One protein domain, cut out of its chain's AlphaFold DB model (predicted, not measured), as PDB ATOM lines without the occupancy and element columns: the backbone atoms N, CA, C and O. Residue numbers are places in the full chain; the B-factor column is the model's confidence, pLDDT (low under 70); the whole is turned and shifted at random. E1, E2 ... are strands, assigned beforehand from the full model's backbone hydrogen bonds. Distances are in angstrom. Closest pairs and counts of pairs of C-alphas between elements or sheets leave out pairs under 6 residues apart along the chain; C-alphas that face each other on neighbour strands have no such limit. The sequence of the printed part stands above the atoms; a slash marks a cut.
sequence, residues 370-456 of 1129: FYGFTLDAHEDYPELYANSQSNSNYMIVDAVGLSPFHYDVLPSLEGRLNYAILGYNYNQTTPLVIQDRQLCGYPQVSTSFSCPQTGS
ATOM      1  N   PHE A 370      42.697  31.491  42.364       87.38
ATOM      2  CA  PHE A 370      43.516  32.621  41.953       87.38
ATOM      3  C   PHE A 370      44.498  32.961  43.069       87.38
ATOM      4  O   PHE A 370      44.156  32.919  44.245       87.38
ATOM      5  N   TYR A 371      45.730  33.311  42.718       90.19
ATOM      6  CA  TYR A 371      46.766  33.597  43.706       90.19
ATOM      7  C   TYR A 371      47.800  34.584  43.167       90.19
ATOM      8  O   TYR A 371      47.871  34.838  41.959       90.19
ATOM      9  N   GLY A 372      48.610  35.087  44.090       89.00
ATOM     10  CA  GLY A 372      49.870  35.775  43.846       89.00
ATOM     11  C   GLY A 372      50.747  35.724  45.096       89.00
ATOM     12  O   GLY A 372      50.428  35.011  46.052       89.00
ATOM     13  N   PHE A 373      51.855  36.459  45.094       89.31
ATOM     14  CA  PHE A 373      52.856  36.416  46.159       89.31
ATOM     15  C   PHE A 373      52.990  37.758  46.884       89.31
ATOM     16  O   PHE A 373      52.724  38.810  46.321       89.31
ATOM     17  N   THR A 374      53.436  37.733  48.135       89.75
ATOM     18  CA  THR A 374      53.881  38.930  48.871       89.75
ATOM     19  C   THR A 374      54.935  38.534  49.910       89.75
ATOM     20  O   THR A 374      55.133  37.353  50.208       89.75
ATOM     21  N   LEU A 375      55.647  39.526  50.440       87.00
ATOM     22  CA  LEU A 375      56.582  39.397  51.555       87.00
ATOM     23  C   LEU A 375      55.942  39.783  52.903       87.00
ATOM     24  O   LEU A 375      56.639  39.822  53.922       87.00
ATOM     25  N   ASP A 376      54.641  40.092  52.932       84.88
ATOM     26  CA  ASP A 376      53.886  40.417  54.140       84.88
ATOM     27  C   ASP A 376      52.448  39.871  54.102       84.88
ATOM     28  O   ASP A 376      51.693  40.133  53.171       84.88
ATOM     29  N   ALA A 377      52.032  39.148  55.143       85.19
ATOM     30  CA  ALA A 377      50.689  38.565  55.216       85.19
ATOM     31  C   ALA A 377      49.555  39.609  55.316       85.19
ATOM     32  O   ALA A 377      48.386  39.241  55.181       85.19
ATOM     33  N   HIS A 378      49.881  40.885  55.553       82.69
ATOM     34  CA  HIS A 378      48.923  41.991  55.593       82.69
ATOM     35  C   HIS A 378      48.790  42.752  54.262       82.69
ATOM     36  O   HIS A 378      47.830  43.505  54.097       82.69
ATOM     37  N   GLU A 379      49.700  42.565  53.298       81.06
ATOM     38  CA  GLU A 379      49.590  43.192  51.974       81.06
ATOM     39  C   GLU A 379      48.546  42.481  51.103       81.06
ATOM     40  O   GLU A 379      48.384  41.263  51.158       81.06
ATOM     41  N   ASP A 380      47.803  43.248  50.308       78.88
ATOM     42  CA  ASP A 380      46.696  42.767  49.460       78.88
ATOM     43  C   ASP A 380      46.980  42.939  47.952       78.88
ATOM     44  O   ASP A 380      46.178  42.564  47.102       78.88
ATOM     45  N   TYR A 381      48.152  43.491  47.617       80.31
ATOM     46  CA  TYR A 381      48.644  43.637  46.248       80.31
ATOM     47  C   TYR A 381      49.597  42.473  45.921       80.31
ATOM     48  O   TYR A 381      50.654  42.380  46.547       80.31
ATOM     49  N   PRO A 382      49.249  41.578  44.978       83.88
ATOM     50  CA  PRO A 382      50.087  40.439  44.621       83.88
ATOM     51  C   PRO A 382      51.244  40.817  43.688       83.88
ATOM     52  O   PRO A 382      51.040  41.391  42.620       83.88
ATOM     53  N   GLU A 383      52.441  40.352  44.027       82.12
ATOM     54  CA  GLU A 383      53.534  40.133  43.081       82.12
ATOM     55  C   GLU A 383      53.279  38.861  42.250       82.12
ATOM     56  O   GLU A 383      52.693  37.879  42.723       82.12
ATOM     57  N   LEU A 384      53.752  38.851  41.002       77.56
ATOM     58  CA  LEU A 384      53.561  37.732  40.061       77.56
ATOM     59  C   LEU A 384      54.458  36.516  40.369       77.56
ATOM     60  O   LEU A 384      54.183  35.404  39.915       77.56
ATOM     61  N   TYR A 385      55.523  36.725  41.144       81.44
ATOM     62  CA  TYR A 385      56.562  35.745  41.457       81.44
ATOM     63  C   TYR A 385      56.946  35.781  42.942       81.44
ATOM     64  O   TYR A 385      56.808  36.798  43.616       81.44
ATOM     65  N   ALA A 386      57.483  34.673  43.449       86.19
ATOM     66  CA  ALA A 386      58.113  34.639  44.765       86.19
ATOM     67  C   ALA A 386      59.557  35.182  44.695       86.19
ATOM     68  O   ALA A 386      60.217  35.123  43.655       86.19
ATOM     69  N   ASN A 387      60.079  35.696  45.808       84.81
ATOM     70  CA  ASN A 387      61.441  36.216  45.887       84.81
ATOM     71  C   ASN A 387      62.426  35.111  46.302       84.81
ATOM     72  O   ASN A 387      62.374  34.614  47.431       84.81
ATOM     73  N   SER A 388      63.375  34.774  45.418       84.38
ATOM     74  CA  SER A 388      64.385  33.728  45.653       84.38
ATOM     75  C   SER A 388      65.416  34.061  46.737       84.38
ATOM     76  O   SER A 388      66.169  33.180  47.152       84.38
ATOM     77  N   GLN A 389      65.441  35.304  47.231       81.62
ATOM     78  CA  GLN A 389      66.273  35.730  48.361       81.62
ATOM     79  C   GLN A 389      65.533  35.750  49.709       81.62
ATOM     80  O   GLN A 389      66.182  35.914  50.741       81.62
ATOM     81  N   SER A 390      64.205  35.585  49.710       82.75
ATOM     82  CA  SER A 390      63.373  35.664  50.915       82.75
ATOM     83  C   SER A 390      63.037  34.282  51.484       82.75
ATOM     84  O   SER A 390      62.745  33.336  50.753       82.75
ATOM     85  N   ASN A 391      63.006  34.197  52.816       84.31
ATOM     86  CA  ASN A 391      62.443  33.067  53.570       84.31
ATOM     87  C   ASN A 391      61.012  33.347  54.070       84.31
ATOM     88  O   ASN A 391      60.430  32.547  54.801       84.31
ATOM     89  N   SER A 392      60.462  34.506  53.707       86.44
ATOM     90  CA  SER A 392      59.171  35.028  54.156       86.44
ATOM     91  C   SER A 392      58.274  35.342  52.959       86.44
ATOM     92  O   SER A 392      57.641  36.391  52.920       86.44
ATOM     93  N   ASN A 393      58.254  34.463  51.953       89.88
ATOM     94  CA  ASN A 393      57.257  34.543  50.888       89.88
ATOM     95  C   ASN A 393      55.922  34.015  51.419       89.88
ATOM     96  O   ASN A 393      55.888  32.985  52.091       89.88
ATOM     97  N   TYR A 394      54.831  34.682  51.082       93.25
ATOM     98  CA  TYR A 394      53.462  34.255  51.344       93.25
ATOM     99  C   TYR A 394      52.744  34.133  50.001       93.25
ATOM    100  O   TYR A 394      52.954  34.967  49.121       93.25
ATOM    101  N   MET A 395      51.896  33.119  49.830       92.62
ATOM    102  CA  MET A 395      50.884  33.136  48.771       92.62
ATOM    103  C   MET A 395      49.612  33.752  49.328       92.62
ATOM    104  O   MET A 395      49.109  33.272  50.341       92.62
ATOM    105  N   ILE A 396      49.088  34.775  48.660       93.62
ATOM    106  CA  ILE A 396      47.745  35.304  48.910       93.62
ATOM    107  C   ILE A 396      46.804  34.717  47.861       93.62
ATOM    108  O   ILE A 396      47.190  34.567  46.700       93.62
ATOM    109  N   VAL A 397      45.627  34.270  48.297       92.50
ATOM    110  CA  VAL A 397      44.786  33.327  47.552       92.50
ATOM    111  C   VAL A 397      43.311  33.718  47.645       92.50
ATOM    112  O   VAL A 397      42.829  34.125  48.699       92.50
ATOM    113  N   ASP A 398      42.614  33.587  46.520       91.56
ATOM    114  CA  ASP A 398      41.166  33.670  46.378       91.56
ATOM    115  C   ASP A 398      40.660  32.373  45.725       91.56
ATOM    116  O   ASP A 398      41.236  31.889  44.746       91.56
ATOM    117  N   ALA A 399      39.611  31.782  46.287       90.69
ATOM    118  CA  ALA A 399      39.092  30.475  45.899       90.69
ATOM    119  C   ALA A 399      37.586  30.572  45.619       90.69
ATOM    120  O   ALA A 399      36.744  30.306  46.480       90.69
ATOM    121  N   VAL A 400      37.251  30.970  44.391       88.50
ATOM    122  CA  VAL A 400      35.863  31.111  43.928       88.50
ATOM    123  C   VAL A 400      35.172  29.749  43.793       88.50
ATOM    124  O   VAL A 400      35.828  28.714  43.720       88.50
ATOM    125  N   GLY A 401      33.835  29.736  43.761       83.19
ATOM    126  CA  GLY A 401      33.015  28.517  43.630       83.19
ATOM    127  C   GLY A 401      32.778  27.749  44.940       83.19
ATOM    128  O   GLY A 401      31.876  26.911  45.013       83.19
ATOM    129  N   LEU A 402      33.536  28.068  45.990       86.06
ATOM    130  CA  LEU A 402      33.313  27.579  47.348       86.06
ATOM    131  C   LEU A 402      32.210  28.387  48.045       86.06
ATOM    132  O   LEU A 402      32.104  29.599  47.862       86.06
ATOM    133  N   SER A 403      31.383  27.717  48.849       78.50
ATOM    134  CA  SER A 403      30.349  28.366  49.670       78.50
ATOM    135  C   SER A 403      30.728  28.348  51.157       78.50
ATOM    136  O   SER A 403      31.098  27.283  51.657       78.50
ATOM    137  N   PRO A 404      30.601  29.473  51.889       71.06
ATOM    138  CA  PRO A 404      30.793  29.489  53.338       71.06
ATOM    139  C   PRO A 404      29.688  28.692  54.046       71.06
ATOM    140  O   PRO A 404      28.609  28.471  53.490       71.06
ATOM    141  N   PHE A 405      29.929  28.299  55.301       69.69
ATOM    142  CA  PHE A 405      28.922  27.611  56.112       69.69
ATOM    143  C   PHE A 405      27.619  28.423  56.221       69.69
ATOM    144  O   PHE A 405      27.622  29.562  56.693       69.69
ATOM    145  N   HIS A 406      26.490  27.806  55.867       64.06
ATOM    146  CA  HIS A 406      25.159  28.374  56.069       64.06
ATOM    147  C   HIS A 406      24.220  27.327  56.679       64.06
ATOM    148  O   HIS A 406      24.130  26.204  56.191       64.06
ATOM    149  N   TYR A 407      23.507  27.687  57.747       60.41
ATOM    150  CA  TYR A 407      22.707  26.729  58.521       60.41
ATOM    151  C   TYR A 407      21.356  26.385  57.856       60.41
ATOM    152  O   TYR A 407      20.867  25.273  58.027       60.41
ATOM    153  N   ASP A 408      20.781  27.305  57.067       56.22
ATOM    154  CA  ASP A 408      19.527  27.094  56.310       56.22
ATOM    155  C   ASP A 408      19.721  26.432  54.925       56.22
ATOM    156  O   ASP A 408      18.739  26.174  54.227       56.22
ATOM    157  N   VAL A 409      20.960  26.174  54.484       56.97
ATOM    158  CA  VAL A 409      21.245  25.601  53.153       56.97
ATOM    159  C   VAL A 409      21.819  24.195  53.305       56.97
ATOM    160  O   VAL A 409      22.733  23.967  54.092       56.97
ATOM    161  N   LEU A 410      21.283  23.243  52.537       53.53
ATOM    162  CA  LEU A 410      21.852  21.903  52.415       53.53
ATOM    163  C   LEU A 410      22.726  21.821  51.149       53.53
ATOM    164  O   LEU A 410      22.231  22.166  50.075       53.53
ATOM    165  N   PRO A 411      23.974  21.327  51.249       56.44
ATOM    166  CA  PRO A 411      24.620  20.789  52.448       56.44
ATOM    167  C   PRO A 411      25.187  21.894  53.352       56.44
ATOM    168  O   PRO A 411      25.735  22.883  52.881       56.44
ATOM    169  N   SER A 412      25.112  21.684  54.667       61.12
ATOM    170  CA  SER A 412      25.620  22.620  55.677       61.12
ATOM    171  C   SER A 412      27.101  22.362  56.005       61.12
ATOM    172  O   SER A 412      27.466  22.214  57.175       61.12
ATOM    173  N   LEU A 413      27.949  22.217  54.983       72.38
ATOM    174  CA  LEU A 413      29.405  22.121  55.129       72.38
ATOM    175  C   LEU A 413      30.067  23.368  54.542       72.38
ATOM    176  O   LEU A 413      29.573  23.972  53.596       72.38
ATOM    177  N   GLU A 414      31.193  23.758  55.129       80.81
ATOM    178  CA  GLU A 414      32.005  24.874  54.654       80.81
ATOM    179  C   GLU A 414      32.898  24.416  53.497       80.81
ATOM    180  O   GLU A 414      33.779  23.575  53.691       80.81
ATOM    181  N   GLY A 415      32.691  24.982  52.307       84.44
ATOM    182  CA  GLY A 415      33.640  24.865  51.208       84.44
ATOM    183  C   GLY A 415      34.871  25.712  51.512       84.44
ATOM    184  O   GLY A 415      34.755  26.917  51.726       84.44
ATOM    185  N   ARG A 416      36.051  25.091  51.552       87.69
ATOM    186  CA  ARG A 416      37.295  25.734  51.991       87.69
ATOM    187  C   ARG A 416      38.531  25.181  51.294       87.69
ATOM    188  O   ARG A 416      38.685  23.975  51.103       87.69
ATOM    189  N   LEU A 417      39.469  26.073  50.998       91.31
ATOM    190  CA  LEU A 417      40.840  25.702  50.669       91.31
ATOM    191  C   LEU A 417      41.624  25.438  51.967       91.31
ATOM    192  O   LEU A 417      41.486  26.179  52.940       91.31
ATOM    193  N   ASN A 418      42.431  24.374  52.010       89.19
ATOM    194  CA  ASN A 418      43.151  23.962  53.222       89.19
ATOM    195  C   ASN A 418      44.670  24.109  53.099       89.19
ATOM    196  O   ASN A 418      45.324  24.548  54.047       89.19
ATOM    197  N   TYR A 419      45.234  23.727  51.950       93.94
ATOM    198  CA  TYR A 419      46.679  23.630  51.764       93.94
ATOM    199  C   TYR A 419      47.131  24.134  50.395       93.94
ATOM    200  O   TYR A 419      46.431  23.967  49.397       93.94
ATOM    201  N   ALA A 420      48.354  24.656  50.345       94.50
ATOM    202  CA  ALA A 420      49.123  24.823  49.118       94.50
ATOM    203  C   ALA A 420      50.401  23.983  49.226       94.50
ATOM    204  O   ALA A 420      51.278  24.263  50.042       94.50
ATOM    205  N   ILE A 421      50.493  22.912  48.440       92.69
ATOM    206  CA  ILE A 421      51.623  21.978  48.463       92.69
ATOM    207  C   ILE A 421      52.579  22.355  47.337       92.69
ATOM    208  O   ILE A 421      52.224  22.256  46.162       92.69
ATOM    209  N   LEU A 422      53.781  22.806  47.692       91.88
ATOM    210  CA  LEU A 422      54.812  23.166  46.717       91.88
ATOM    211  C   LEU A 422      55.518  21.911  46.190       91.88
ATOM    212  O   LEU A 422      55.653  20.927  46.921       91.88
ATOM    213  N   GLY A 423      56.054  21.948  44.974       87.31
ATOM    214  CA  GLY A 423      56.878  20.862  44.443       87.31
ATOM    215  C   GLY A 423      57.707  21.237  43.219       87.31
ATOM    216  O   GLY A 423      57.500  22.281  42.613       87.31
ATOM    217  N   TYR A 424      58.654  20.383  42.846       84.50
ATOM    218  CA  TYR A 424      59.489  20.536  41.649       84.50
ATOM    219  C   TYR A 424      59.883  19.158  41.106       84.50
ATOM    220  O   TYR A 424      59.875  18.176  41.850       84.50
ATOM    221  N   ASN A 425      60.208  19.055  39.813       76.56
ATOM    222  CA  ASN A 425      60.536  17.783  39.145       76.56
ATOM    223  C   ASN A 425      59.534  16.656  39.493       76.56
ATOM    224  O   ASN A 425      59.932  15.553  39.862       76.56
ATOM    225  N   TYR A 426      58.233  16.977  39.461       74.31
ATOM    226  CA  TYR A 426      57.099  16.114  39.844       74.31
ATOM    227  C   TYR A 426      57.058  15.616  41.309       74.31
ATOM    228  O   TYR A 426      56.093  14.960  41.701       74.31
ATOM    229  N   ASN A 427      58.023  15.987  42.154       80.62
ATOM    230  CA  ASN A 427      58.057  15.651  43.579       80.62
ATOM    231  C   ASN A 427      57.388  16.742  44.432       80.62
ATOM    232  O   ASN A 427      57.634  17.931  44.238       80.62
ATOM    233  N   GLN A 428      56.559  16.338  45.399       83.06
ATOM    234  CA  GLN A 428      55.911  17.240  46.363       83.06
ATOM    235  C   GLN A 428      56.813  17.490  47.586       83.06
ATOM    236  O   GLN A 428      57.572  16.616  48.004       83.06
ATOM    237  N   THR A 429      56.716  18.687  48.161       83.56
ATOM    238  CA  THR A 429      57.444  19.126  49.363       83.56
ATOM    239  C   THR A 429      56.454  19.433  50.501       83.56
ATOM    240  O   THR A 429      55.323  18.946  50.485       83.56
ATOM    241  N   THR A 430      56.859  20.185  51.527       76.50
ATOM    242  CA  THR A 430      56.030  20.468  52.712       76.50
ATOM    243  C   THR A 430      54.718  21.185  52.342       76.50
ATOM    244  O   THR A 430      54.761  22.172  51.603       76.50
ATOM    245  N   PRO A 431      53.550  20.758  52.867       88.69
ATOM    246  CA  PRO A 431      52.301  21.493  52.695       88.69
ATOM    247  C   PRO A 431      52.331  22.811  53.479       88.69
ATOM    248  O   PRO A 431      52.617  22.823  54.677       88.69
ATOM    249  N   LEU A 432      51.984  23.914  52.819       93.62
ATOM    250  CA  LEU A 432      51.711  25.193  53.470       93.62
ATOM    251  C   LEU A 432      50.240  25.240  53.880       93.62
ATOM    252  O   LEU A 432      49.370  24.854  53.098       93.62
ATOM    253  N   VAL A 433      49.954  25.709  55.093       93.88
ATOM    254  CA  VAL A 433      48.578  25.831  55.602       93.88
ATOM    255  C   VAL A 433      47.979  27.140  55.103       93.88
ATOM    256  O   VAL A 433      48.627  28.178  55.224       93.88
ATOM    257  N   ILE A 434      46.760  27.097  54.567       93.56
ATOM    258  CA  ILE A 434      45.989  28.289  54.195       93.56
ATOM    259  C   ILE A 434      45.171  28.778  55.403       93.56
ATOM    260  O   ILE A 434      44.618  27.973  56.154       93.56
ATOM    261  N   GLN A 435      45.134  30.095  55.604       91.06
ATOM    262  CA  GLN A 435      44.433  30.795  56.684       91.06
ATOM    263  C   GLN A 435      43.648  31.981  56.118       91.06
ATOM    264  O   GLN A 435      44.084  32.609  55.153       91.06
ATOM    265  N   ASP A 436      42.512  32.309  56.727       88.81
ATOM    266  CA  ASP A 436      41.598  33.332  56.214       88.81
ATOM    267  C   ASP A 436      41.963  34.748  56.696       88.81
ATOM    268  O   ASP A 436      42.446  34.956  57.812       88.81
ATOM    269  N   ARG A 437      41.699  35.741  55.844       87.75
ATOM    270  CA  ARG A 437      41.932  37.173  56.058       87.75
ATOM    271  C   ARG A 437      40.608  37.928  56.061       87.75
ATOM    272  O   ARG A 437      39.662  37.572  55.368       87.75
ATOM    273  N   GLN A 438      40.548  39.009  56.831       83.06
ATOM    274  CA  GLN A 438      39.384  39.896  56.893       83.06
ATOM    275  C   GLN A 438      39.667  41.191  56.126       83.06
ATOM    276  O   GLN A 438      40.778  41.712  56.199       83.06
ATOM    277  N   LEU A 439      38.656  41.720  55.427       82.81
ATOM    278  CA  LEU A 439      38.713  42.995  54.688       82.81
ATOM    279  C   LEU A 439      39.839  43.085  53.629       82.81
ATOM    280  O   LEU A 439      40.380  44.161  53.394       82.81
ATOM    281  N   CYS A 440      40.183  41.958  52.999       83.94
ATOM    282  CA  CYS A 440      41.203  41.846  51.950       83.94
ATOM    283  C   CYS A 440      40.565  41.334  50.647       83.94
ATOM    284  O   CYS A 440      39.652  40.509  50.702       83.94
ATOM    285  N   GLY A 441      41.037  41.810  49.494       84.12
ATOM    286  CA  GLY A 441      40.645  41.348  48.162       84.12
ATOM    287  C   GLY A 441      41.168  39.949  47.833       84.12
ATOM    288  O   GLY A 441      40.495  39.212  47.117       84.12
ATOM    289  N   TYR A 442      42.300  39.548  48.420       88.69
ATOM    290  CA  TYR A 442      42.676  38.142  48.567       88.69
ATOM    291  C   TYR A 442      42.254  37.647  49.966       88.69
ATOM    292  O   TYR A 442      42.926  37.957  50.958       88.69
ATOM    293  N   PRO A 443      41.142  36.895  50.086       89.19
ATOM    294  CA  PRO A 443      40.557  36.527  51.374       89.19
ATOM    295  C   PRO A 443      41.341  35.448  52.131       89.19
ATOM    296  O   PRO A 443      40.974  35.133  53.259       89.19
ATOM    297  N   GLN A 444      42.401  34.867  51.560       92.50
ATOM    298  CA  GLN A 444      43.203  33.827  52.210       92.50
ATOM    299  C   GLN A 444      44.714  34.031  52.009       92.50
ATOM    300  O   GLN A 444      45.157  34.699  51.075       92.50
ATOM    301  N   VAL A 445      45.532  33.446  52.889       95.25
ATOM    302  CA  VAL A 445      47.002  33.511  52.845       95.25
ATOM    303  C   VAL A 445      47.652  32.218  53.343       95.25
ATOM    304  O   VAL A 445      47.129  31.549  54.232       95.25
ATOM    305  N   SER A 446      48.799  31.842  52.775       95.00
ATOM    306  CA  SER A 446      49.582  30.684  53.218       95.00
ATOM    307  C   SER A 446      50.434  30.973  54.457       95.00
ATOM    308  O   SER A 446      50.796  32.111  54.740       95.00
ATOM    309  N   THR A 447      50.900  29.927  55.137       93.88
ATOM    310  CA  THR A 447      52.121  30.017  55.955       93.88
ATOM    311  C   THR A 447      53.317  30.456  55.100       93.88
ATOM    312  O   THR A 447      53.380  30.137  53.908       93.88
ATOM    313  N   SER A 448      54.275  31.160  55.706       92.19
ATOM    314  CA  SER A 448      55.478  31.660  55.028       92.19
ATOM    315  C   SER A 448      56.375  30.534  54.501       92.19
ATOM    316  O   SER A 448      56.547  29.526  55.191       92.19
ATOM    317  N   PHE A 449      57.012  30.729  53.344       91.12
ATOM    318  CA  PHE A 449      57.904  29.749  52.725       91.12
ATOM    319  C   PHE A 449      59.178  30.352  52.104       91.12
ATOM    320  O   PHE A 449      59.232  31.516  51.692       91.12
ATOM    321  N   SER A 450      60.200  29.502  51.994       89.94
ATOM    322  CA  SER A 450      61.386  29.704  51.154       89.94
ATOM    323  C   SER A 450      61.201  28.986  49.818       89.94
ATOM    324  O   SER A 450      60.582  27.923  49.760       89.94
ATOM    325  N   CYS A 451      61.773  29.537  48.752       88.44
ATOM    326  CA  CYS A 451      61.719  28.957  47.410       88.44
ATOM    327  C   CYS A 451      62.215  27.494  47.357       88.44
ATOM    328  O   CYS A 451      63.310  27.228  47.856       88.44
ATOM    329  N   PRO A 452      61.473  26.551  46.728       86.56
ATOM    330  CA  PRO A 452      61.832  25.123  46.728       86.56
ATOM    331  C   PRO A 452      63.176  24.779  46.068       86.56
ATOM    332  O   PRO A 452      63.751  23.731  46.361       86.56
ATOM    333  N   GLN A 453      63.679  25.651  45.190       82.06
ATOM    334  CA  GLN A 453      64.988  25.548  44.550       82.06
ATOM    335  C   GLN A 453      65.731  26.887  44.615       82.06
ATOM    336  O   GLN A 453      65.132  27.951  44.440       82.06
ATOM    337  N   THR A 454      67.051  26.833  44.799       72.75
ATOM    338  CA  THR A 454      67.930  28.007  44.849       72.75
ATOM    339  C   THR A 454      68.474  28.375  43.465       72.75
ATOM    340  O   THR A 454      69.095  27.562  42.784       72.75
ATOM    341  N   GLY A 455      68.291  29.632  43.056       70.38
ATOM    342  CA  GLY A 455      68.790  30.151  41.782       70.38
ATOM    343  C   GLY A 455      68.412  31.615  41.545       70.38
ATOM    344  O   GLY A 455      67.789  32.257  42.394       70.38
ATOM    345  N   SER A 456      68.812  32.157  40.389       67.44
ATOM    346  CA  SER A 456      68.427  33.526  39.993       67.44
ATOM    347  C   SER A 456      66.989  33.583  39.473       67.44
ATOM    348  O   SER A 456      66.275  34.529  39.788       67.44
TER     349      SER A 456
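Overview. This is residues 370 to 456 of the 1129 residues of an uncharacterized protein of Nippostrongylus brasiliensis (UniProt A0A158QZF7). With little regular structure, one antiparallel sheet, E1 E2 E5 E4 E3, is curled like part of a barrel and folded, E1 and E2 facing E4 and E3 with E5 as hinge; residues 401 to 415 reach away. Of 87 printed residues, 34 lie in named strands, E1 to E5 in chain order; the class is all strand. It is flat, 52 by 29 by 16 A, and only just loose, with a radius of gyration of the C-alphas of 14.8 A.

Along the chain. Find E1, residues 370 to 374, from C-alpha 370 at (43.516, 32.621, 41.953). E2 is 394 to 400, E3 416 to 424, and E4, 427 to 436, is 27.3 A long. E5, 444 to 446, ends at (49.582, 30.684, 53.218).

Arrangement. E2 to E5 form a Greek key: E3 E4 E5 are a meander of antiparallel neighbours, and E2 neighbours E5. Look there for N 444 and O 397, within hydrogen-bond range at 3.0 A.

Size, cuts and confidence. The printed part has no cut. Links E1 to E2 and E2 to E3 are long. Residues 405 to 412 and 456 have pLDDT under 70.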